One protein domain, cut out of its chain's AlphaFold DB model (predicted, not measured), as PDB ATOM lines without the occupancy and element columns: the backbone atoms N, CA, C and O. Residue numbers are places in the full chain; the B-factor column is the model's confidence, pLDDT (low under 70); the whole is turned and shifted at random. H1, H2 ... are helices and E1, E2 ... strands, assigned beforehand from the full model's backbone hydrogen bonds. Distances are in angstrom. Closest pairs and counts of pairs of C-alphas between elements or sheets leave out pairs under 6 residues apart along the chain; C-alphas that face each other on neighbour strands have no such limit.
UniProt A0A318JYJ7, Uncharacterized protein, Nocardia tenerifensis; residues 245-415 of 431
ATOM      1  N   LYS A 245     180.507 259.857 225.526       97.12
ATOM      2  CA  LYS A 245     180.333 258.399 225.381       97.12
ATOM      3  C   LYS A 245     181.550 257.675 224.838       97.12
ATOM      4  O   LYS A 245     181.716 256.501 225.161       97.12
ATOM      5  N   GLU A 246     182.395 258.352 224.070       97.62
ATOM      6  CA  GLU A 246     183.580 257.773 223.437       97.62
ATOM      7  C   GLU A 246     184.725 258.794 223.422       97.62
ATOM      8  O   GLU A 246     184.497 260.007 223.425       97.62
ATOM      9  N   CYS A 247     185.951 258.284 223.422       97.88
ATOM     10  CA  CYS A 247     187.191 259.043 223.384       97.88
ATOM     11  C   CYS A 247     188.029 258.639 222.175       97.88
ATOM     12  O   CYS A 247     188.053 257.469 221.781       97.88
ATOM     13  N   GLY A 248     188.742 259.609 221.601       96.44
ATOM     14  CA  GLY A 248     189.809 259.313 220.650       96.44
ATOM     15  C   GLY A 248     190.987 258.646 221.362       96.44
ATOM     16  O   GLY A 248     191.232 258.921 222.535       96.44
ATOM     17  N   MET A 249     191.747 257.802 220.659       90.56
ATOM     18  CA  MET A 249     192.904 257.104 221.252       90.56
ATOM     19  C   MET A 249     193.949 258.079 221.822       90.56
ATOM     20  O   MET A 249     194.522 257.834 222.884       90.56
ATOM     21  N   ASN A 250     194.116 259.233 221.171       91.75
ATOM     22  CA  ASN A 250     195.074 260.270 221.563       91.75
ATOM     23  C   ASN A 250     194.445 261.373 222.436       91.75
ATOM     24  O   ASN A 250     195.114 262.346 222.762       91.75
ATOM     25  N   ASP A 251     193.168 261.253 222.817       94.06
ATOM     26  CA  ASP A 251     192.481 262.266 223.626       94.06
ATOM     27  C   ASP A 251     192.919 262.145 225.092       94.06
ATOM     28  O   ASP A 251     192.601 261.166 225.769       94.06
ATOM     29  N   THR A 252     193.703 263.110 225.570       93.12
ATOM     30  CA  THR A 252     194.236 263.185 226.942       93.12
ATOM     31  C   THR A 252     193.453 264.155 227.834       93.12
ATOM     32  O   THR A 252     193.869 264.449 228.960       93.12
ATOM     33  N   SER A 253     192.303 264.651 227.360       95.25
ATOM     34  CA  SER A 253     191.444 265.546 228.139       95.25
ATOM     35  C   SER A 253     190.958 264.884 229.429       95.25
ATOM     36  O   SER A 253     190.840 263.659 229.531       95.25
ATOM     37  N   LYS A 254     190.600 265.697 230.428       95.25
ATOM     38  CA  LYS A 254     189.943 265.245 231.675       95.25
ATOM     39  C   LYS A 254     188.739 264.303 231.483       95.25
ATOM     40  O   LYS A 254     188.443 263.512 232.382       95.25
ATOM     41  N   ASP A 255     188.066 264.362 230.334       97.06
ATOM     42  CA  ASP A 255     186.911 263.513 230.022       97.06
ATOM     43  C   ASP A 255     187.320 262.116 229.546       97.06
ATOM     44  O   ASP A 255     186.531 261.179 229.640       97.06
ATOM     45  N   CYS A 256     188.554 261.971 229.060       97.19
ATOM     46  CA  CYS A 256     189.069 260.765 228.421       97.19
ATOM     47  C   CYS A 256     190.217 260.095 229.164       97.19
ATOM     48  O   CYS A 256     190.569 258.961 228.846       97.19
ATOM     49  N   GLU A 257     190.776 260.754 230.173       95.88
ATOM     50  CA  GLU A 257     191.921 260.238 230.903       95.88
ATOM     51  C   GLU A 257     191.948 260.726 232.353       95.88
ATOM     52  O   GLU A 257     191.680 261.897 232.642       95.88
ATOM     53  N   GLY A 258     192.275 259.827 233.287       96.06
ATOM     54  CA  GLY A 258     192.416 260.169 234.702       96.06
ATOM     55  C   GLY A 258     192.057 259.040 235.665       96.06
ATOM     56  O   GLY A 258     192.290 257.863 235.391       96.06
ATOM     57  N   LEU A 259     191.532 259.417 236.834       97.38
ATOM     58  CA  LEU A 259     191.168 258.483 237.901       97.38
ATOM     59  C   LEU A 259     189.848 257.771 237.609       97.38
ATOM     60  O   LEU A 259     188.876 258.400 237.174       97.38
ATOM     61  N   VAL A 260     189.787 256.492 237.972       97.81
ATOM     62  CA  VAL A 260     188.546 255.725 238.080       97.81
ATOM     63  C   VAL A 260     188.185 255.568 239.552       97.81
ATOM     64  O   VAL A 260     188.856 254.869 240.307       97.81
ATOM     65  N   ALA A 261     187.117 256.243 239.961       97.81
ATOM     66  CA  ALA A 261     186.538 256.098 241.288       97.81
ATOM     67  C   ALA A 261     185.737 254.796 241.396       97.81
ATOM     68  O   ALA A 261     184.975 254.475 240.481       97.81
ATOM     69  N   VAL A 262     185.897 254.097 242.519       97.75
ATOM     70  CA  VAL A 262     185.145 252.891 242.877       97.75
ATOM     71  C   VAL A 262     184.418 253.144 244.194       97.75
ATOM     72  O   VAL A 262     185.033 253.153 245.261       97.75
ATOM     73  N   CYS A 263     183.112 253.369 244.110       96.75
ATOM     74  CA  CYS A 263     182.233 253.573 245.255       96.75
ATOM     75  C   CYS A 263     181.599 252.251 245.697       96.75
ATOM     76  O   CYS A 263     181.291 251.385 244.871       96.75
ATOM     77  N   THR A 264     181.330 252.115 246.991       96.44
ATOM     78  CA  THR A 264     180.392 251.103 247.486       96.44
ATOM     79  C   THR A 264     178.967 251.433 247.005       96.44
ATOM     80  O   THR A 264     178.685 252.587 246.662       96.44
ATOM     81  N   PRO A 265     178.063 250.444 246.878       92.94
ATOM     82  CA  PRO A 265     176.679 250.708 246.490       92.94
ATOM     83  C   PRO A 265     176.021 251.692 247.458       92.94
ATOM     84  O   PRO A 265     176.236 251.598 248.664       92.94
ATOM     85  N   ASP A 266     175.223 252.623 246.929       84.25
ATOM     86  CA  ASP A 266     174.394 253.504 247.754       84.25
ATOM     87  C   ASP A 266     173.232 252.684 248.348       84.25
ATOM     88  O   ASP A 266     172.369 252.237 247.582       84.25
ATOM     89  N   PRO A 267     173.157 252.499 249.682       73.94
ATOM     90  CA  PRO A 267     172.091 251.722 250.317       73.94
ATOM     91  C   PRO A 267     170.690 252.279 250.044       73.94
ATOM     92  O   PRO A 267     169.704 251.553 250.121       73.94
ATOM     93  N   LYS A 268     170.575 253.574 249.712       72.56
ATOM     94  CA  LYS A 268     169.287 254.206 249.386       72.56
ATOM     95  C   LYS A 268     168.842 253.927 247.952       72.56
ATOM     96  O   LYS A 268     167.650 254.014 247.661       72.56
ATOM     97  N   GLY A 269     169.790 253.635 247.063       77.56
ATOM     98  CA  GLY A 269     169.550 253.373 245.645       77.56
ATOM     99  C   GLY A 269     169.491 251.888 245.287       77.56
ATOM    100  O   GLY A 269     168.920 251.543 244.252       77.56
ATOM    101  N   ASP A 270     170.057 251.014 246.122       82.31
ATOM    102  CA  ASP A 270     170.108 249.573 245.887       82.31
ATOM    103  C   ASP A 270     169.104 248.819 246.766       82.31
ATOM    104  O   ASP A 270     169.273 248.681 247.975       82.31
ATOM    105  N   ASN A 271     168.059 248.280 246.139       82.75
ATOM    106  CA  ASN A 271     167.003 247.536 246.823       82.75
ATOM    107  C   ASN A 271     167.435 246.155 247.340       82.75
ATOM    108  O   ASN A 271     166.633 245.480 247.986       82.75
ATOM    109  N   LYS A 272     168.653 245.712 247.022       88.50
ATOM    110  CA  LYS A 272     169.218 244.456 247.520       88.50
ATOM    111  C   LYS A 272     169.984 244.635 248.826       88.50
ATOM    112  O   LYS A 272     170.184 243.653 249.531       88.50
ATOM    113  N   LEU A 273     170.408 245.856 249.156       90.94
ATOM    114  CA  LEU A 273     171.074 246.135 250.422       90.94
ATOM    115  C   LEU A 273     170.062 246.434 251.536       90.94
ATOM    116  O   LEU A 273     168.992 246.995 251.284       90.94
ATOM    117  N   PRO A 274     170.412 246.140 252.800       88.31
ATOM    118  CA  PRO A 274     169.728 246.724 253.942       88.31
ATOM    119  C   PRO A 274     169.749 248.255 253.861       88.31
ATOM    120  O   PRO A 274     170.787 248.852 253.582       88.31
ATOM    121  N   VAL A 275     168.617 248.892 254.183       87.44
ATOM    122  CA  VAL A 275     168.483 250.365 254.202       87.44
ATOM    123  C   VAL A 275     169.549 251.021 255.086       87.44
ATOM    124  O   VAL A 275     170.051 252.092 254.756       87.44
ATOM    125  N   ASN A 276     169.892 250.364 256.196       92.06
ATOM    126  CA  ASN A 276     170.963 250.766 257.097       92.06
ATOM    127  C   ASN A 276     171.958 249.612 257.202       92.06
ATOM    128  O   ASN A 276     171.623 248.560 257.750       92.06
ATOM    129  N   LEU A 277     173.163 249.814 256.682       94.38
ATOM    130  CA  LEU A 277     174.254 248.868 256.859       94.38
ATOM    131  C   LEU A 277     174.823 248.988 258.275       94.38
ATOM    132  O   LEU A 277     174.882 250.074 258.854       94.38
ATOM    133  N   THR A 278     175.255 247.866 258.843       96.25
ATOM    134  CA  THR A 278     176.056 247.897 260.069       96.25
ATOM    135  C   THR A 278     177.481 248.375 259.751       96.25
ATOM    136  O   THR A 278     177.964 248.177 258.633       96.25
ATOM    137  N   PRO A 279     178.230 248.915 260.732       97.06
ATOM    138  CA  PRO A 279     179.631 249.292 260.518       97.06
ATOM    139  C   PRO A 279     180.529 248.134 260.043       97.06
ATOM    140  O   PRO A 279     181.554 248.355 259.396       97.06
ATOM    141  N   ILE A 280     180.168 246.887 260.373       97.38
ATOM    142  CA  ILE A 280     180.878 245.686 259.911       97.38
ATOM    143  C   ILE A 280     180.596 245.454 258.423       97.38
ATOM    144  O   ILE A 280     181.532 245.259 257.649       97.38
ATOM    145  N   GLN A 281     179.331 245.550 258.011       96.81
ATOM    146  CA  GLN A 281     178.922 245.413 256.613       96.81
ATOM    147  C   GLN A 281     179.560 246.481 255.719       96.81
ATOM    148  O   GLN A 281     180.117 246.155 254.670       96.81
ATOM    149  N   GLU A 282     179.557 247.744 256.153       95.81
ATOM    150  CA  GLU A 282     180.217 248.843 255.434       95.81
ATOM    151  C   GLU A 282     181.716 248.577 255.255       95.81
ATOM    152  O   GLU A 282     182.249 248.680 254.147       95.81
ATOM    153  N   ARG A 283     182.396 248.156 256.331       96.69
ATOM    154  CA  ARG A 283     183.819 247.798 256.295       96.69
ATOM    155  C   ARG A 283     184.092 246.643 255.332       96.69
ATOM    156  O   ARG A 283     185.075 246.693 254.595       96.69
ATOM    157  N   ASN A 284     183.244 245.618 255.326       97.69
ATOM    158  CA  ASN A 284     183.407 244.451 254.463       97.69
ATOM    159  C   ASN A 284     183.179 244.792 252.985       97.69
ATOM    160  O   ASN A 284     183.980 244.381 252.140       97.69
ATOM    161  N   LEU A 285     182.170 245.607 252.665       97.06
ATOM    162  CA  LEU A 285     181.970 246.137 251.312       97.06
ATOM    163  C   LEU A 285     183.162 246.993 250.869       97.06
ATOM    164  O   LEU A 285     183.673 246.815 249.762       97.06
ATOM    165  N   GLN A 286     183.667 247.865 251.746       96.62
ATOM    166  CA  GLN A 286     184.851 248.673 251.462       96.62
ATOM    167  C   GLN A 286     186.093 247.802 251.230       96.62
ATOM    168  O   GLN A 286     186.875 248.065 250.316       96.62
ATOM    169  N   ALA A 287     186.281 246.738 252.014       96.88
ATOM    170  CA  ALA A 287     187.389 245.804 251.841       96.88
ATOM    171  C   ALA A 287     187.312 245.069 250.493       96.88
ATOM    172  O   ALA A 287     188.332 244.895 249.824       96.88
ATOM    173  N   GLN A 288     186.117 244.673 250.055       97.19
ATOM    174  CA  GLN A 288     185.913 244.065 248.738       97.19
ATOM    175  C   GLN A 288     186.167 245.059 247.595       97.19
ATOM    176  O   GLN A 288     186.861 244.718 246.635       97.19
ATOM    177  N   ALA A 289     185.693 246.303 247.719       96.81
ATOM    178  CA  ALA A 289     185.985 247.369 246.760       96.81
ATOM    179  C   ALA A 289     187.495 247.653 246.684       96.81
ATOM    180  O   ALA A 289     188.059 247.801 245.601       96.81
ATOM    181  N   ASN A 290     188.185 247.640 247.829       96.25
ATOM    182  CA  ASN A 290     189.633 247.801 247.889       96.25
ATOM    183  C   ASN A 290     190.379 246.672 247.179       96.25
ATOM    184  O   ASN A 290     191.318 246.979 246.452       96.25
ATOM    185  N   LYS A 291     189.934 245.414 247.303       95.62
ATOM    186  CA  LYS A 291     190.501 244.288 246.537       95.62
ATOM    187  C   LYS A 291     190.360 244.495 245.030       95.62
ATOM    188  O   LYS A 291     191.297 244.201 244.292       95.62
ATOM    189  N   TYR A 292     189.219 245.014 244.574       95.81
ATOM    190  CA  TYR A 292     189.019 245.360 243.165       95.81
ATOM    191  C   TYR A 292     189.993 246.453 242.711       95.81
ATOM    192  O   TYR A 292     190.665 246.292 241.694       95.81
ATOM    193  N   ILE A 293     190.110 247.532 243.490       95.88
ATOM    194  CA  ILE A 293     191.044 248.628 243.214       95.88
ATOM    195  C   ILE A 293     192.489 248.116 243.158       95.88
ATOM    196  O   ILE A 293     193.218 248.457 242.229       95.88
ATOM    197  N   ASP A 294     192.902 247.295 244.127       93.25
ATOM    198  CA  ASP A 294     194.252 246.732 244.176       93.25
ATOM    199  C   ASP A 294     194.539 245.860 242.962       93.25
ATOM    200  O   ASP A 294     195.581 246.020 242.346       93.25
ATOM    201  N   ALA A 295     193.614 244.987 242.568       92.00
ATOM    202  CA  ALA A 295     193.801 244.148 241.391       92.00
ATOM    203  C   ALA A 295     193.849 244.956 240.084       92.00
ATOM    204  O   ALA A 295     194.631 244.632 239.197       92.00
ATOM    205  N   ALA A 296     193.051 246.020 239.960       92.88
ATOM    206  CA  ALA A 296     193.110 246.912 238.805       92.88
ATOM    207  C   ALA A 296     194.456 247.651 238.738       92.88
ATOM    208  O   ALA A 296     195.100 247.708 237.691       92.88
ATOM    209  N   ASN A 297     194.905 248.174 239.878       92.56
ATOM    210  CA  ASN A 297     196.179 248.870 239.995       92.56
ATOM    211  C   ASN A 297     197.377 247.918 239.853       92.56
ATOM    212  O   ASN A 297     198.390 248.317 239.296       92.56
ATOM    213  N   ASP A 298     197.271 246.655 240.267       89.50
ATOM    214  CA  ASP A 298     198.300 245.636 240.025       89.50
ATOM    215  C   ASP A 298     198.571 245.458 238.524       89.50
ATOM    216  O   ASP A 298     199.710 245.210 238.143       89.50
ATOM    217  N   ILE A 299     197.559 245.627 237.665       88.19
ATOM    218  CA  ILE A 299     197.741 245.588 236.206       88.19
ATOM    219  C   ILE A 299     198.356 246.894 235.688       88.19
ATOM    220  O   ILE A 299     199.187 246.875 234.794       88.19
ATOM    221  N   ILE A 300     197.965 248.035 236.249       89.00
ATOM    222  CA  ILE A 300     198.490 249.350 235.847       89.00
ATOM    223  C   ILE A 300     199.974 249.504 236.228       89.00
ATOM    224  O   ILE A 300     200.744 250.081 235.468       89.00
ATOM    225  N   TYR A 301     200.370 249.013 237.408       85.75
ATOM    226  CA  TYR A 301     201.699 249.228 238.001       85.75
ATOM    227  C   TYR A 301     202.596 247.981 238.019       85.75
ATOM    228  O   TYR A 301     203.765 248.077 238.390       85.75
ATOM    229  N   GLY A 302     202.065 246.797 237.719       79.31
ATOM    230  CA  GLY A 302     202.804 245.543 237.845       79.31
ATOM    231  C   GLY A 302     203.895 245.390 236.789       79.31
ATOM    232  O   GLY A 302     203.675 245.660 235.614       79.31
ATOM    233  N   ALA A 303     205.053 244.854 237.189       59.12
ATOM    234  CA  ALA A 303     206.196 244.613 236.296       59.12
ATOM    235  C   ALA A 303     205.872 243.711 235.084       59.12
ATOM    236  O   ALA A 303     206.526 243.811 234.052       59.12
ATOM    237  N   ASN A 304     204.843 242.862 235.199       57.34
ATOM    238  CA  ASN A 304     204.392 241.948 234.141       57.34
ATOM    239  C   ASN A 304     203.168 242.460 233.362       57.34
ATOM    240  O   ASN A 304     202.677 241.766 232.474       57.34
ATOM    241  N   ALA A 305     202.629 243.629 233.710       51.72
ATOM    242  CA  ALA A 305     201.370 244.119 233.181       51.72
ATOM    243  C   ALA A 305     201.589 245.446 232.437       51.72
ATOM    244  O   ALA A 305     202.046 246.433 233.002       51.72
ATOM    245  N   THR A 306     201.364 245.399 231.121       53.03
ATOM    246  CA  THR A 306     201.344 246.525 230.160       53.03
ATOM    247  C   THR A 306     202.539 247.492 230.146       53.03
ATOM    248  O   THR A 306     202.470 248.525 229.479       53.03
ATOM    249  N   GLY A 307     203.648 247.171 230.824       57.75
ATOM    250  CA  GLY A 307     204.839 248.025 230.874       57.75
ATOM    251  C   GLY A 307     204.585 249.374 231.549       57.75
ATOM    252  O   GLY A 307     205.280 250.338 231.248       57.75
ATOM    253  N   GLY A 308     203.570 249.456 232.417       69.44
ATOM    254  CA  GLY A 308     203.089 250.733 232.918       69.44
ATOM    255  C   GLY A 308     202.330 251.495 231.837       69.44
ATOM    256  O   GLY A 308     202.728 252.599 231.485       69.44
ATOM    257  N   SER A 309     201.216 250.938 231.351       83.19
ATOM    258  CA  SER A 309     200.243 251.674 230.528       83.19
ATOM    259  C   SER A 309     198.890 251.784 231.240       83.19
ATOM    260  O   SER A 309     198.487 250.834 231.922       83.19
ATOM    261  N   PRO A 310     198.140 252.892 231.066       90.19
ATOM    262  CA  PRO A 310     196.779 253.018 231.585       90.19
ATOM    263  C   PRO A 310     195.859 251.890 231.100       90.19
ATOM    264  O   PRO A 310     195.940 251.465 229.946       90.19
ATOM    265  N   LEU A 311     194.919 251.458 231.946       92.25
ATOM    266  CA  LEU A 311     193.849 250.559 231.505       92.25
ATOM    267  C   LEU A 311     192.841 251.330 230.656       92.25
ATOM    268  O   LEU A 311     192.377 252.398 231.047       92.25
ATOM    269  N   VAL A 312     192.469 250.779 229.505       94.06
ATOM    270  CA  VAL A 312     191.562 251.443 228.564       94.06
ATOM    271  C   VAL A 312     190.186 250.805 228.647       94.06
ATOM    272  O   VAL A 312     190.047 249.596 228.471       94.06
ATOM    273  N   ARG A 313     189.144 251.610 228.879       95.62
ATOM    274  CA  ARG A 313     187.765 251.116 228.858       95.62
ATOM    275  C   ARG A 313     187.388 250.665 227.456       95.62
ATOM    276  O   ARG A 313     187.308 251.472 226.537       95.62
ATOM    277  N   GLN A 314     187.032 249.405 227.307       94.19
ATOM    278  CA  GLN A 314     186.614 248.818 226.048       94.19
ATOM    279  C   GLN A 314     185.105 248.638 225.977       94.19
ATOM    280  O   GLN A 314     184.431 248.318 226.963       94.19
ATOM    281  N   ARG A 315     184.573 248.778 224.763       94.12
ATOM    282  CA  ARG A 315     183.228 248.318 224.436       94.12
ATOM    283  C   ARG A 315     183.286 246.825 224.137       94.12
ATOM    284  O   ARG A 315     183.847 246.421 223.126       94.12
ATOM    285  N   LEU A 316     182.677 246.019 224.999       91.62
ATOM    286  CA  LEU A 316     182.601 244.582 224.774       91.62
ATOM    287  C   LEU A 316     181.610 244.264 223.648       91.62
ATOM    288  O   LEU A 316     180.513 244.822 223.575       91.62
ATOM    289  N   SER A 317     181.993 243.343 222.772       93.12
ATOM    290  CA  SER A 317     181.065 242.692 221.853       93.12
ATOM    291  C   SER A 317     180.127 241.752 222.617       93.12
ATOM    292  O   SER A 317     180.462 241.245 223.690       93.12
ATOM    293  N   ARG A 318     178.973 241.416 222.026       93.31
ATOM    294  CA  ARG A 318     178.055 240.409 222.598       93.31
ATOM    295  C   ARG A 318     178.742 239.062 222.848       93.31
ATOM    296  O   ARG A 318     178.400 238.364 223.798       93.31
ATOM    297  N   ALA A 319     179.695 238.689 221.991       91.88
ATOM    298  CA  ALA A 319     180.474 237.468 222.154       91.88
ATOM    299  C   ALA A 319     181.362 237.539 223.405       91.88
ATOM    300  O   ALA A 319     181.345 236.607 224.205       91.88
ATOM    301  N   GLN A 320     182.053 238.665 223.622       91.00
ATOM    302  CA  GLN A 320     182.869 238.884 224.819       91.00
ATOM    303  C   GLN A 320     182.020 238.941 226.096       91.00
ATOM    304  O   GLN A 320     182.373 238.323 227.097       91.00
ATOM    305  N   GLU A 321     180.861 239.607 226.067       91.00
ATOM    306  CA  GLU A 321     179.926 239.628 227.202       91.00
ATOM    307  C   GLU A 321     179.437 238.217 227.559       91.00
ATOM    308  O   GLU A 321     179.384 237.842 228.736       91.00
ATOM    309  N   ARG A 322     179.116 237.403 226.541       92.06
ATOM    310  CA  ARG A 322     178.720 236.003 226.726       92.06
ATOM    311  C   ARG A 322     179.868 235.165 227.279       92.06
ATOM    312  O   ARG A 322     179.643 234.388 228.204       92.06
ATOM    313  N   ALA A 323     181.082 235.341 226.761       90.88
ATOM    314  CA  ALA A 323     182.274 234.662 227.255       90.88
ATOM    315  C   ALA A 323     182.540 235.003 228.733       90.88
ATOM    316  O   ALA A 323     182.676 234.087 229.540       90.88
ATOM    317  N   ALA A 324     182.457 236.278 229.124       89.94
ATOM    318  CA  ALA A 324     182.573 236.708 230.522       89.94
ATOM    319  C   ALA A 324     181.460 236.123 231.417       89.94
ATOM    320  O   ALA A 324     181.675 235.758 232.575       89.94
ATOM    321  N   GLY A 325     180.229 236.009 230.903       90.88
ATOM    322  CA  GLY A 325     179.125 235.327 231.592       90.88
ATOM    323  C   GLY A 325     179.382 233.831 231.807       90.88
ATOM    324  O   GLY A 325     179.158 233.302 232.903       90.88
ATOM    325  N   ASN A 326     179.904 233.156 230.784       91.56
ATOM    326  CA  ASN A 326     180.272 231.746 230.847       91.56
ATOM    327  C   ASN A 326     181.440 231.525 231.814       91.56
ATOM    328  O   ASN A 326     181.355 230.636 232.657       91.56
ATOM    329  N   ALA A 327     182.478 232.364 231.764       90.62
ATOM    330  CA  ALA A 327     183.630 232.303 232.660       90.62
ATOM    331  C   ALA A 327     183.217 232.457 234.134       90.62
ATOM    332  O   ALA A 327     183.589 231.626 234.961       90.62
ATOM    333  N   ARG A 328     182.334 233.420 234.448       90.94
ATOM    334  CA  ARG A 328     181.720 233.556 235.786       90.94
ATOM    335  C   ARG A 328     180.997 232.290 236.231       90.94
ATOM    336  O   ARG A 328     181.110 231.875 237.380       90.94
ATOM    337  N   THR A 329     180.232 231.684 235.328       92.94
ATOM    338  CA  THR A 329     179.474 230.460 235.625       92.94
ATOM    339  C   THR A 329     180.406 229.281 235.883       92.94
ATOM    340  O   THR A 329     180.219 228.575 236.869       92.94
ATOM    341  N   ARG A 330     181.455 229.115 235.064       92.69
ATOM    342  CA  ARG A 330     182.513 228.119 235.295       92.69
ATOM    343  C   ARG A 330     183.176 228.330 236.655       92.69
ATOM    344  O   ARG A 330     183.258 227.385 237.428       92.69
ATOM    345  N   GLN A 331     183.556 229.564 236.990       93.75
ATOM    346  CA  GLN A 331     184.207 229.875 238.265       93.75
ATOM    347  C   GLN A 331     183.334 229.508 239.472       93.75
ATOM    348  O   GLN A 331     183.827 228.902 240.426       93.75
ATOM    349  N   ARG A 332     182.034 229.827 239.423       94.50
ATOM    350  CA  ARG A 332     181.089 229.450 240.485       94.50
ATOM    351  C   ARG A 332     180.882 227.940 240.580       94.50
ATOM    352  O   ARG A 332     180.839 227.405 241.682       94.50
ATOM    353  N   ASN A 333     180.786 227.250 239.444       94.81
ATOM    354  CA  ASN A 333     180.604 225.797 239.403       94.81
ATOM    355  C   ASN A 333     181.848 225.031 239.869       94.81
ATOM    356  O   ASN A 333     181.711 223.992 240.505       94.81
ATOM    357  N   ASN A 334     183.044 225.552 239.606       95.25
ATOM    358  CA  ASN A 334     184.288 224.943 240.074       95.25
ATOM    359  C   ASN A 334     184.515 225.178 241.577       95.25
ATOM    360  O   ASN A 334     185.214 224.405 242.218       95.25
ATOM    361  N   ASN A 335     183.893 226.212 242.154       95.81
ATOM    362  CA  ASN A 335     184.054 226.596 243.559       95.81
ATOM    363  C   ASN A 335     182.697 226.681 244.275       95.81
ATOM    364  O   ASN A 335     182.396 227.666 244.952       95.81
ATOM    365  N   ARG A 336     181.842 225.662 244.111       96.19
ATOM    366  CA  ARG A 336     180.449 225.713 244.596       96.19
ATOM    367  C   ARG A 336     180.328 226.017 246.081       96.19
ATOM    368  O   ARG A 336     179.465 226.802 246.443       96.19
ATOM    369  N   ALA A 337     181.185 225.437 246.921       95.31
ATOM    370  CA  ALA A 337     181.148 225.675 248.365       95.31
ATOM    371  C   ALA A 337     181.371 227.155 248.731       95.31
ATOM    372  O   ALA A 337     180.805 227.632 249.707       95.31
ATOM    373  N   LEU A 338     182.155 227.884 247.927       95.88
ATOM    374  CA  LEU A 338     182.443 229.301 248.138       95.88
ATOM    375  C   LEU A 338     181.288 230.206 247.688       95.88
ATOM    376  O   LEU A 338     180.968 231.172 248.372       95.88
ATOM    377  N   TYR A 339     180.683 229.919 246.531       95.81
ATOM    378  CA  TYR A 339     179.672 230.795 245.917       95.81
ATOM    379  C   TYR A 339     178.225 230.412 246.236       95.81
ATOM    380  O   TYR A 339     177.322 231.222 246.057       95.81
ATOM    381  N   TYR A 340     178.004 229.184 246.698       95.62
ATOM    382  CA  TYR A 340     176.701 228.653 247.088       95.62
ATOM    383  C   TYR A 340     176.784 227.983 248.468       95.62
ATOM    384  O   TYR A 340     176.485 226.788 248.584       95.62
ATOM    385  N   PRO A 341     177.229 228.704 249.517       95.75
ATOM    386  CA  PRO A 341     177.244 228.142 250.857       95.75
ATOM    387  C   PRO A 341     175.799 227.894 251.339       95.75
ATOM    388  O   PRO A 341     174.887 228.617 250.931       95.75
ATOM    389  N   PRO A 342     175.563 226.916 252.236       95.25
ATOM    390  CA  PRO A 342     174.237 226.684 252.824       95.25
ATOM    391  C   PRO A 342     173.674 227.911 253.553       95.25
ATOM    392  O   PRO A 342     172.463 228.078 253.670       95.25
ATOM    393  N   THR A 343     174.561 228.767 254.062       96.31
ATOM    394  CA  THR A 343     174.227 230.039 254.701       96.31
ATOM    395  C   THR A 343     175.239 231.080 254.252       96.31
ATOM    396  O   THR A 343     176.446 230.851 254.329       96.31
ATOM    397  N   VAL A 344     174.746 232.212 253.756       96.50
ATOM    398  CA  VAL A 344     175.582 233.355 253.391       96.50
ATOM    399  C   VAL A 344     175.825 234.186 254.643       96.50
ATOM    400  O   VAL A 344     174.883 234.532 255.351       96.50
ATOM    401  N   ASP A 345     177.088 234.508 254.908       96.88
ATOM    402  CA  ASP A 345     177.457 235.490 255.922       96.88
ATOM    403  C   ASP A 345     177.002 236.880 255.456       96.88
ATOM    404  O   ASP A 345     177.626 237.485 254.584       96.88
ATOM    405  N   THR A 346     175.895 237.375 256.010       96.94
ATOM    406  CA  THR A 346     175.313 238.678 255.657       96.94
ATOM    407  C   THR A 346     176.065 239.862 256.257       96.94
ATOM    408  O   THR A 346     175.808 240.997 255.858       96.94
ATOM    409  N   ASP A 347     176.993 239.640 257.192       96.94
ATOM    410  CA  ASP A 347     177.926 240.688 257.606       96.94
ATOM    411  C   ASP A 347     178.995 240.894 256.527       96.94
ATOM    412  O   ASP A 347     179.418 242.023 256.276       96.94
ATOM    413  N   MET A 348     179.412 239.824 255.843       97.25
ATOM    414  CA  MET A 348     180.356 239.887 254.721       97.25
ATOM    415  C   MET A 348     179.688 240.223 253.377       97.25
ATOM    416  O   MET A 348     180.257 240.974 252.584       97.25
ATOM    417  N   TYR A 349     178.492 239.693 253.117       97.56
ATOM    418  CA  TYR A 349     177.736 239.854 251.868       97.56
ATOM    419  C   TYR A 349     176.316 240.354 252.172       97.56
ATOM    420  O   TYR A 349     175.369 239.560 252.208       97.56
ATOM    421  N   PRO A 350     176.146 241.663 252.431       96.50
ATOM    422  CA  PRO A 350     174.885 242.230 252.907       96.50
ATOM    423  C   PRO A 350     173.713 242.071 251.936       96.50
ATOM    424  O   PRO A 350     172.567 242.069 252.377       96.50
ATOM    425  N   SER A 351     173.978 241.895 250.637       95.94
ATOM    426  CA  SER A 351     172.946 241.580 249.636       95.94
ATOM    427  C   SER A 351     172.351 240.173 249.784       95.94
ATOM    428  O   SER A 351     171.365 239.837 249.128       95.94
ATOM    429  N   GLY A 352     172.962 239.321 250.613       96.19
ATOM    430  CA  GLY A 352     172.581 237.921 250.782       96.19
ATOM    431  C   GLY A 352     173.043 237.010 249.643       96.19
ATOM    432  O   GLY A 352     172.648 235.846 249.604       96.19
ATOM    433  N   ALA A 353     173.880 237.503 248.722       96.25
ATOM    434  CA  ALA A 353     174.374 236.736 247.585       96.25
ATOM    435  C   ALA A 353     175.872 236.961 247.327       96.25
ATOM    436  O   ALA A 353     176.376 238.083 247.362       96.25
ATOM    437  N   ILE A 354     176.571 235.867 247.005       97.19
ATOM    438  CA  ILE A 354     177.993 235.863 246.643       97.19
ATOM    439  C   ILE A 354     178.112 235.637 245.138       97.19
ATOM    440  O   ILE A 354     177.609 234.650 244.594       97.19
ATOM    441  N   VAL A 355     178.828 236.518 244.446       95.88
ATOM    442  CA  VAL A 355     179.111 236.388 243.015       95.88
ATOM    443  C   VAL A 355     180.605 236.318 242.736       95.88
ATOM    444  O   VAL A 355     181.436 236.800 243.501       95.88
ATOM    445  N   ALA A 356     180.952 235.699 241.607       94.94
ATOM    446  CA  ALA A 356     182.306 235.721 241.067       94.94
ATOM    447  C   ALA A 356     182.543 237.063 240.361       94.94
ATOM    448  O   ALA A 356     182.072 237.254 239.236       94.94
ATOM    449  N   GLY A 357     183.228 237.984 241.043       92.62
ATOM    450  CA  GLY A 357     183.620 239.279 240.492       92.62
ATOM    451  C   GLY A 357     184.892 239.179 239.652       92.62
ATOM    452  O   GLY A 357     185.822 238.456 240.020       92.62
ATOM    453  N   HIS A 358     184.930 239.905 238.532       90.00
ATOM    454  CA  HIS A 358     186.134 240.073 237.715       90.00
ATOM    455  C   HIS A 358     186.965 241.224 238.292       90.00
ATOM    456  O   HIS A 358     186.430 242.304 238.544       90.00
ATOM    457  N   LEU A 359     188.254 241.001 238.534       91.81
ATOM    458  CA  LEU A 359     189.130 241.990 239.155       91.81
ATOM    459  C   LEU A 359     190.309 242.327 238.218       91.81
ATOM    460  O   LEU A 359     191.278 241.561 238.192       91.81
ATOM    461  N   PRO A 360     190.264 243.453 237.475       90.75
ATOM    462  CA  PRO A 360     189.119 244.348 237.273       90.75
ATOM    463  C   PRO A 360     188.071 243.755 236.315       90.75
ATOM    464  O   PRO A 360     188.249 242.665 235.767       90.75
ATOM    465  N   ASP A 361     186.978 244.491 236.094       89.56
ATOM    466  CA  ASP A 361     185.937 244.110 235.139       89.56
ATOM    467  C   ASP A 361     186.495 243.894 233.730       89.56
ATOM    468  O   ASP A 361     187.366 244.636 233.272       89.56
ATOM    469  N   THR A 362     185.902 242.951 232.985       89.75
ATOM    470  CA  THR A 362     186.282 242.627 231.597       89.75
ATOM    471  C   THR A 362     186.288 243.847 230.674       89.75
ATOM    472  O   THR A 362     187.026 243.891 229.699       89.75
ATOM    473  N   THR A 363     185.489 244.875 230.971       92.00
ATOM    474  CA  THR A 363     185.501 246.129 230.201       92.00
ATOM    475  C   THR A 363     186.844 246.859 230.276       92.00
ATOM    476  O   THR A 363     187.139 247.625 229.374       92.00
ATOM    477  N   TRP A 364     187.665 246.630 231.303       93.00
ATOM    478  CA  TRP A 364     188.991 247.238 231.448       93.00
ATOM    479  C   TRP A 364     190.115 246.352 230.911       93.00
ATOM    480  O   TRP A 364     191.143 246.874 230.496       93.00
ATOM    481  N   THR A 365     189.931 245.029 230.905       86.38
ATOM    482  CA  THR A 365     190.927 244.081 230.376       86.38
ATOM    483  C   THR A 365     190.734 243.805 228.889       86.38
ATOM    484  O   THR A 365     191.685 243.428 228.215       86.38
ATOM    485  N   GLY A 366     189.513 243.952 228.370       80.88
ATOM    486  CA  GLY A 366     189.154 243.634 226.986       80.88
ATOM    487  C   GLY A 366     189.042 242.150 226.664       80.88
ATOM    488  O   GLY A 366     188.333 241.764 225.732       80.88
ATOM    489  N   ASP A 367     189.701 241.321 227.463       76.94
ATOM    490  CA  ASP A 367     189.732 239.884 227.295       76.94
ATOM    491  C   ASP A 367     188.917 239.178 228.394       76.94
ATOM    492  O   ASP A 367     189.208 239.350 229.586       76.94
ATOM    493  N   PRO A 368     187.846 238.449 228.028       71.81
ATOM    494  CA  PRO A 368     187.131 237.558 228.934       71.81
ATOM    495  C   PRO A 368     187.774 236.166 229.092       71.81
ATOM    496  O   PRO A 368     187.324 235.435 229.981       71.81
ATOM    497  N   ASP A 369     188.715 235.763 228.222       62.97
ATOM    498  CA  ASP A 369     189.344 234.428 228.212       62.97
ATOM    499  C   ASP A 369     190.773 234.452 227.580       62.97
ATOM    500  O   ASP A 369     190.874 234.538 226.354       62.97
ATOM    501  N   PRO A 370     191.880 234.321 228.350       54.81
ATOM    502  CA  PRO A 370     191.965 233.695 229.668       54.81
ATOM    503  C   PRO A 370     191.219 234.468 230.759       54.81
ATOM    504  O   PRO A 370     190.908 235.648 230.584       54.81
ATOM    505  N   PRO A 371     190.857 233.791 231.868       58.44
ATOM    506  CA  PRO A 371     190.078 234.390 232.943       58.44
ATOM    507  C   PRO A 371     190.656 235.745 233.385       58.44
ATOM    508  O   PRO A 371     191.861 235.969 233.243       58.44
ATOM    509  N   PRO A 372     189.809 236.637 233.941       62.34
ATOM    510  CA  PRO A 372     190.228 237.951 234.422       62.34
ATOM    511  C   PRO A 372     191.492 237.834 235.267       62.34
ATOM    512  O   PRO A 372     191.686 236.818 235.939       62.34
ATOM    513  N   HIS A 373     192.297 238.900 235.290       73.38
ATOM    514  CA  HIS A 373     193.556 238.944 236.036       73.38
ATOM    515  C   HIS A 373     193.441 238.293 237.420       73.38
ATOM    516  O   HIS A 373     194.319 237.519 237.803       73.38
ATOM    517  N   ARG A 374     192.329 238.543 238.137       86.56
ATOM    518  CA  ARG A 374     191.906 237.748 239.296       86.56
ATOM    519  C   ARG A 374     190.390 237.544 239.354       86.56
ATOM    520  O   ARG A 374     189.605 238.361 238.869       86.56
ATOM    521  N   TRP A 375     189.992 236.474 240.041       91.50
ATOM    522  CA  TRP A 375     188.638 236.272 240.558       91.50
ATOM    523  C   TRP A 375     188.606 236.566 242.053       91.50
ATOM    524  O   TRP A 375     189.535 236.204 242.775       91.50
ATOM    525  N   ALA A 376     187.507 237.137 242.536       94.25
ATOM    526  CA  ALA A 376     187.221 237.176 243.967       94.25
ATOM    527  C   ALA A 376     185.732 236.922 244.236       94.25
ATOM    528  O   ALA A 376     184.888 237.285 243.407       94.25
ATOM    529  N   PRO A 377     185.383 236.288 245.369       96.38
ATOM    530  CA  PRO A 377     184.022 236.341 245.873       96.38
ATOM    531  C   PRO A 377     183.695 237.785 246.260       96.38
ATOM    532  O   PRO A 377     184.479 238.453 246.939       96.38
ATOM    533  N   MET A 378     182.556 238.267 245.778       96.81
ATOM    534  CA  MET A 378     182.097 239.631 245.985       96.81
ATOM    535  C   MET A 378     180.602 239.634 246.279       96.81
ATOM    536  O   MET A 378     179.867 238.775 245.792       96.81
ATOM    537  N   ASP A 379     180.162 240.604 247.062       98.00
ATOM    538  CA  ASP A 379     178.759 240.911 247.275       98.00
ATOM    539  C   ASP A 379     178.090 241.286 245.942       98.00
ATOM    540  O   ASP A 379     178.664 242.011 245.120       98.00
ATOM    541  N   GLU A 380     176.890 240.753 245.697       96.31
ATOM    542  CA  GLU A 380     176.191 240.943 244.425       96.31
ATOM    543  C   GLU A 380     175.909 242.424 244.134       96.31
ATOM    544  O   GLU A 380     176.103 242.872 242.996       96.31
ATOM    545  N   SER A 381     175.495 243.185 245.151       96.31
ATOM    546  CA  SER A 381     175.232 244.620 245.034       96.31
ATOM    547  C   SER A 381     176.495 245.389 244.688       96.31
ATOM    548  O   SER A 381     176.489 246.206 243.764       96.31
ATOM    549  N   LEU A 382     177.612 245.096 245.362       96.94
ATOM    550  CA  LEU A 382     178.895 245.729 245.050       96.94
ATOM    551  C   LEU A 382     179.338 245.433 243.617       96.94
ATOM    552  O   LEU A 382     179.653 246.359 242.871       96.94
ATOM    553  N   ASN A 383     179.312 244.165 243.206       95.81
ATOM    554  CA  ASN A 383     179.703 243.776 241.854       95.81
ATOM    555  C   ASN A 383     178.813 244.446 240.788       95.81
ATOM    556  O   ASN A 383     179.303 244.905 239.755       95.81
ATOM    557  N   GLY A 384     177.501 244.522 241.028       94.25
ATOM    558  CA  GLY A 384     176.569 245.235 240.152       94.25
ATOM    559  C   GLY A 384     176.857 246.738 240.080       94.25
ATOM    560  O   GLY A 384     176.881 247.312 238.987       94.25
ATOM    561  N   SER A 385     177.132 247.357 241.231       95.31
ATOM    562  CA  SER A 385     177.473 248.775 241.355       95.31
ATOM    563  C   SER A 385     178.746 249.124 240.584       95.31
ATOM    564  O   SER A 385     178.733 250.066 239.792       95.31
ATOM    565  N   ILE A 386     179.816 248.334 240.719       95.75
ATOM    566  CA  ILE A 386     181.073 248.530 239.975       95.75
ATOM    567  C   ILE A 386     180.820 248.474 238.462       95.75
ATOM    568  O   ILE A 386     181.226 249.384 237.731       95.75
ATOM    569  N   GLY A 387     180.063 247.476 237.995       93.50
ATOM    570  CA  GLY A 387     179.716 247.353 236.580       93.50
ATOM    571  C   GLY A 387     178.889 248.534 236.051       93.50
ATOM    572  O   GLY A 387     179.066 248.958 234.905       93.50
ATOM    573  N   TRP A 388     177.999 249.108 236.870       93.50
ATOM    574  CA  TRP A 388     177.272 250.334 236.522       93.50
ATOM    575  C   TRP A 388     178.188 251.564 236.506       93.50
ATOM    576  O   TRP A 388     178.135 252.348 235.557       93.50
ATOM    577  N   GLN A 389     179.065 251.713 237.503       95.12
ATOM    578  CA  GLN A 389     180.027 252.814 237.593       95.12
ATOM    579  C   GLN A 389     180.982 252.818 236.400       95.12
ATOM    580  O   GLN A 389     181.226 253.872 235.814       95.12
ATOM    581  N   ALA A 390     181.450 251.647 235.959       95.19
ATOM    582  CA  ALA A 390     182.293 251.524 234.775       95.19
ATOM    583  C   ALA A 390     181.610 252.084 233.514       95.19
ATOM    584  O   ALA A 390     182.286 252.606 232.633       95.19
ATOM    585  N   ARG A 391     180.273 252.044 233.416       94.12
ATOM    586  CA  ARG A 391     179.514 252.628 232.290       94.12
ATOM    587  C   ARG A 391     179.437 254.155 232.306       94.12
ATOM    588  O   ARG A 391     179.038 254.730 231.296       94.12
ATOM    589  N   GLN A 392     179.813 254.796 233.412       95.69
ATOM    590  CA  GLN A 392     179.861 256.257 233.540       95.69
ATOM    591  C   GLN A 392     181.129 256.874 232.939       95.69
ATOM    592  O   GLN A 392     181.234 258.094 232.855       95.69
ATOM    593  N   TYR A 393     182.085 256.044 232.523       97.50
ATOM    594  CA  TYR A 393     183.277 256.463 231.792       97.50
ATOM    595  C   TYR A 393     183.049 256.235 230.292       97.50
ATOM    596  O   TYR A 393     182.428 255.230 229.939       97.50
ATOM    597  N   PRO A 394     183.523 257.109 229.389       97.88
ATOM    598  CA  PRO A 394     183.407 256.894 227.946       97.88
ATOM    599  C   PRO A 394     184.205 255.671 227.478       97.88
ATOM    600  O   PRO A 394     185.121 255.195 228.145       97.88
ATOM    601  N   VAL A 395     183.836 255.091 226.337       97.06
ATOM    602  CA  VAL A 395     184.664 254.067 225.678       97.06
ATOM    603  C   VAL A 395     186.000 254.715 225.310       97.06
ATOM    604  O   VAL A 395     186.034 255.885 224.941       97.06
ATOM    605  N   ASN A 396     187.087 253.963 225.432       96.69
ATOM    606  CA  ASN A 396     188.476 254.402 225.336       96.69
ATOM    607  C   ASN A 396     188.943 255.337 226.464       96.69
ATOM    608  O   ASN A 396     189.999 255.953 226.342       96.69
ATOM    609  N   TYR A 397     188.203 255.435 227.577       97.56
ATOM    610  CA  TYR A 397     188.702 256.139 228.759       97.56
ATOM    611  C   TYR A 397     189.970 255.469 229.297       97.56
ATOM    612  O   TYR A 397     189.962 254.268 229.570       97.56
ATOM    613  N   LYS A 398     191.030 256.251 229.492       95.75
ATOM    614  CA  LYS A 398     192.341 255.818 229.985       95.75
ATOM    615  C   LYS A 398     192.429 255.992 231.502       95.75
ATOM    616  O   LYS A 398     192.625 257.093 232.020       95.75
ATOM    617  N   ALA A 399     192.277 254.888 232.223       95.69
ATOM    618  CA  ALA A 399     192.380 254.818 233.672       95.69
ATOM    619  C   ALA A 399     193.848 254.816 234.116       95.69
ATOM    620  O   ALA A 399     194.553 253.817 233.965       95.69
ATOM    621  N   ARG A 400     194.296 255.934 234.697       93.25
ATOM    622  CA  ARG A 400     195.649 256.079 235.263       93.25
ATOM    623  C   ARG A 400     195.805 255.404 236.618       93.25
ATOM    624  O   ARG A 400     196.897 254.974 236.960       93.25
ATOM    625  N   ALA A 401     194.719 255.348 237.382       95.19
ATOM    626  CA  ALA A 401     194.630 254.611 238.631       95.19
ATOM    627  C   ALA A 401     193.162 254.384 238.993       95.19
ATOM    628  O   ALA A 401     192.290 255.205 238.682       95.19
ATOM    629  N   PHE A 402     192.912 253.296 239.706       97.06
ATOM    630  CA  PHE A 402     191.667 253.051 240.417       97.06
ATOM    631  C   PHE A 402     191.821 253.529 241.855       97.06
ATOM    632  O   PHE A 402     192.856 253.311 242.490       97.06
ATOM    633  N   VAL A 403     190.804 254.206 242.373       97.81
ATOM    634  CA  VAL A 403     190.852 254.844 243.693       97.81
ATOM    635  C   VAL A 403     189.506 254.704 244.408       97.81
ATOM    636  O   VAL A 403     188.483 254.529 243.741       97.81
ATOM    637  N   PRO A 404     189.476 254.764 245.753       97.75
ATOM    638  CA  PRO A 404     188.231 254.766 246.504       97.75
ATOM    639  C   PRO A 404     187.383 255.957 246.074       97.75
ATOM    640  O   PRO A 404     187.908 257.050 245.841       97.75
ATOM    641  N   GLY A 405     186.086 255.731 245.932       97.25
ATOM    642  CA  GLY A 405     185.132 256.763 245.577       97.25
ATOM    643  C   GLY A 405     184.179 257.108 246.711       97.25
ATOM    644  O   GLY A 405     183.985 256.331 247.642       97.25
ATOM    645  N   GLU A 406     183.553 258.266 246.584       95.44
ATOM    646  CA  GLU A 406     182.419 258.719 247.379       95.44
ATOM    647  C   GLU A 406     181.295 259.193 246.448       95.44
ATOM    648  O   GLU A 406     181.531 259.567 245.292       95.44
ATOM    649  N   TRP A 407     180.060 259.157 246.939       93.69
ATOM    650  CA  TRP A 407     178.908 259.650 246.194       93.69
ATOM    651  C   TRP A 407     178.754 261.157 246.400       93.69
ATOM    652  O   TRP A 407     178.541 261.617 247.518       93.69
ATOM    653  N   LEU A 408     178.818 261.914 245.305       93.62
ATOM    654  CA  LEU A 408     178.565 263.351 245.265       93.62
ATOM    655  C   LEU A 408     177.508 263.626 244.194       93.62
ATOM    656  O   LEU A 408     177.714 263.294 243.029       93.62
ATOM    657  N   ASP A 409     176.362 264.180 244.595       90.81
ATOM    658  CA  ASP A 409     175.238 264.512 243.704       90.81
ATOM    659  C   ASP A 409     174.802 263.352 242.785       90.81
ATOM    660  O   ASP A 409     174.540 263.517 241.594       90.81
ATOM    661  N   GLY A 410     174.754 262.134 243.341       89.56
ATOM    662  CA  GLY A 410     174.372 260.918 242.610       89.56
ATOM    663  C   GLY A 410     175.448 260.378 241.661       89.56
ATOM    664  O   GLY A 410     175.204 259.422 240.926       89.56
ATOM    665  N   ALA A 411     176.649 260.956 241.677       92.69
ATOM    666  CA  ALA A 411     177.781 260.502 240.893       92.69
ATOM    667  C   ALA A 411     178.893 259.950 241.790       92.69
ATOM    668  O   ALA A 411     179.274 260.558 242.784       92.69
ATOM    669  N   CYS A 412     179.468 258.816 241.391       95.75
ATOM    670  CA  CYS A 412     180.685 258.322 242.020       95.75
ATOM    671  C   CYS A 412     181.879 259.183 241.572       95.75
ATOM    672  O   CYS A 412     182.148 259.320 240.364       95.75
ATOM    673  N   VAL A 413     182.569 259.790 242.536       96.81
ATOM    674  CA  VAL A 413     183.773 260.622 242.360       96.81
ATOM    675  C   VAL A 413     184.892 260.105 243.266       96.81
ATOM    676  O   VAL A 413     184.589 259.442 244.251       96.81
ATOM    677  N   PRO A 414     186.181 260.351 242.968       97.88
ATOM    678  CA  PRO A 414     187.271 259.959 243.858       97.88
ATOM    679  C   PRO A 414     187.089 260.575 245.246       97.88
ATOM    680  O   PRO A 414     186.713 261.744 245.345       97.88
ATOM    681  N   SER A 415     187.382 259.815 246.299       97.06
ATOM    682  CA  SER A 415     187.309 260.294 247.683       97.06
ATOM    683  C   SER A 415     188.254 261.474 247.917       97.06
ATOM    684  O   SER A 415     189.276 261.599 247.237       97.06
TER     685      SER A 415
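This is residues 245 to 415 of the 431 residues of an uncharacterized protein of Nocardia tenerifensis (UniProt A0A318JYJ7). A long helix, H1, and a shorter one, H5, lie between two small sheets: the three strands E1, E4 and E5 on one side and the two strands E2 and E3 on the other. Helix H2 packs on E2 on the side away from H1, and the short H3 lies near one end of the E2 and E3 pair. The printed part has 171 residues, with named elements in the order E1 H1 H2 H3 E2 H4 E3 H5 E4 E5; the class is mixed, helices and strands. The first sheet runs E1, E4, E5 and is mixed; E2 and E3 are antiparallel. The whole is compact, with a radius of gyration of the C-alphas of 15.9 A and spans of 49 by 38 by 31 A.

Strand E1, residues 257 to 262, begins at C-alpha 257 (191.921, 260.238, 230.903). H1, residues 279 to 301, is 31.5 A long and begins at C-alpha 279 (179.631, 249.292, 260.518). H2, residues 318 to 334, is 24.2 A long, and H3 holds residues 336 to 339. E2 is residues 354 to 359, H4 residues 362 to 365, E3 residues 374 to 379 and H5 residues 380 to 390. E4, residues 398 to 408, is 21.9 A long, and E5, residues 411 to 414, ends at C-alpha 414 (187.271, 259.959, 243.858).

E1 and E4 are parallel, with N 260 and O 401 at 2.9 A. E4 bends by 89 degrees at residue 401 and pairs with E5, its partner in a hairpin, over residues 405 to 408, with N 406 and O 413 at 2.8 A. H1 is on this sheet at a height of 7.7 A, over E4 and along it at 7 degrees on the local plane; the closest C-alphas are those of Ile 293 and Phe 402, 5.3 A. H5 is on the same face, only just over E1, on which 3 of its C-alphas fall. H1 and H5 are close but not clearly touching, at a steep tilt of 44 degrees, the same way; their closest C-alphas, of Leu 285 and Leu 382, are 7.0 A apart. The closest C-alphas of H1 and E2 are those of Tyr 292 and Leu 359, 5.2 A. E2 and E3 are antiparallel, with N 355 and O 378 at 2.8 A. The closest C-alphas of H2 and E2 are those of Arg 328 and Ala 356, 5.7 A; those of H3 and E2 are of Tyr 339 and Ile 354, 5.4 A. H4 and H2 are close but not clearly touching, with the C-alphas of Thr 362 and Ala 324 at 7.1 A. In H1, H2 and H5 every O i to N i+4 pair is within hydrogen-bond range; H3 and H4 are too short for such a pair.

The C-alphas farthest apart, of Asn 250 and Pro 342, are 50.4 A apart. The printed part has no cut. The links E1 to H1, H1 to H2 and H3 to E2 are long. Residues 303 to 308 and 369 to 372 have pLDDT under 70; the mean of the printed part is 91.2.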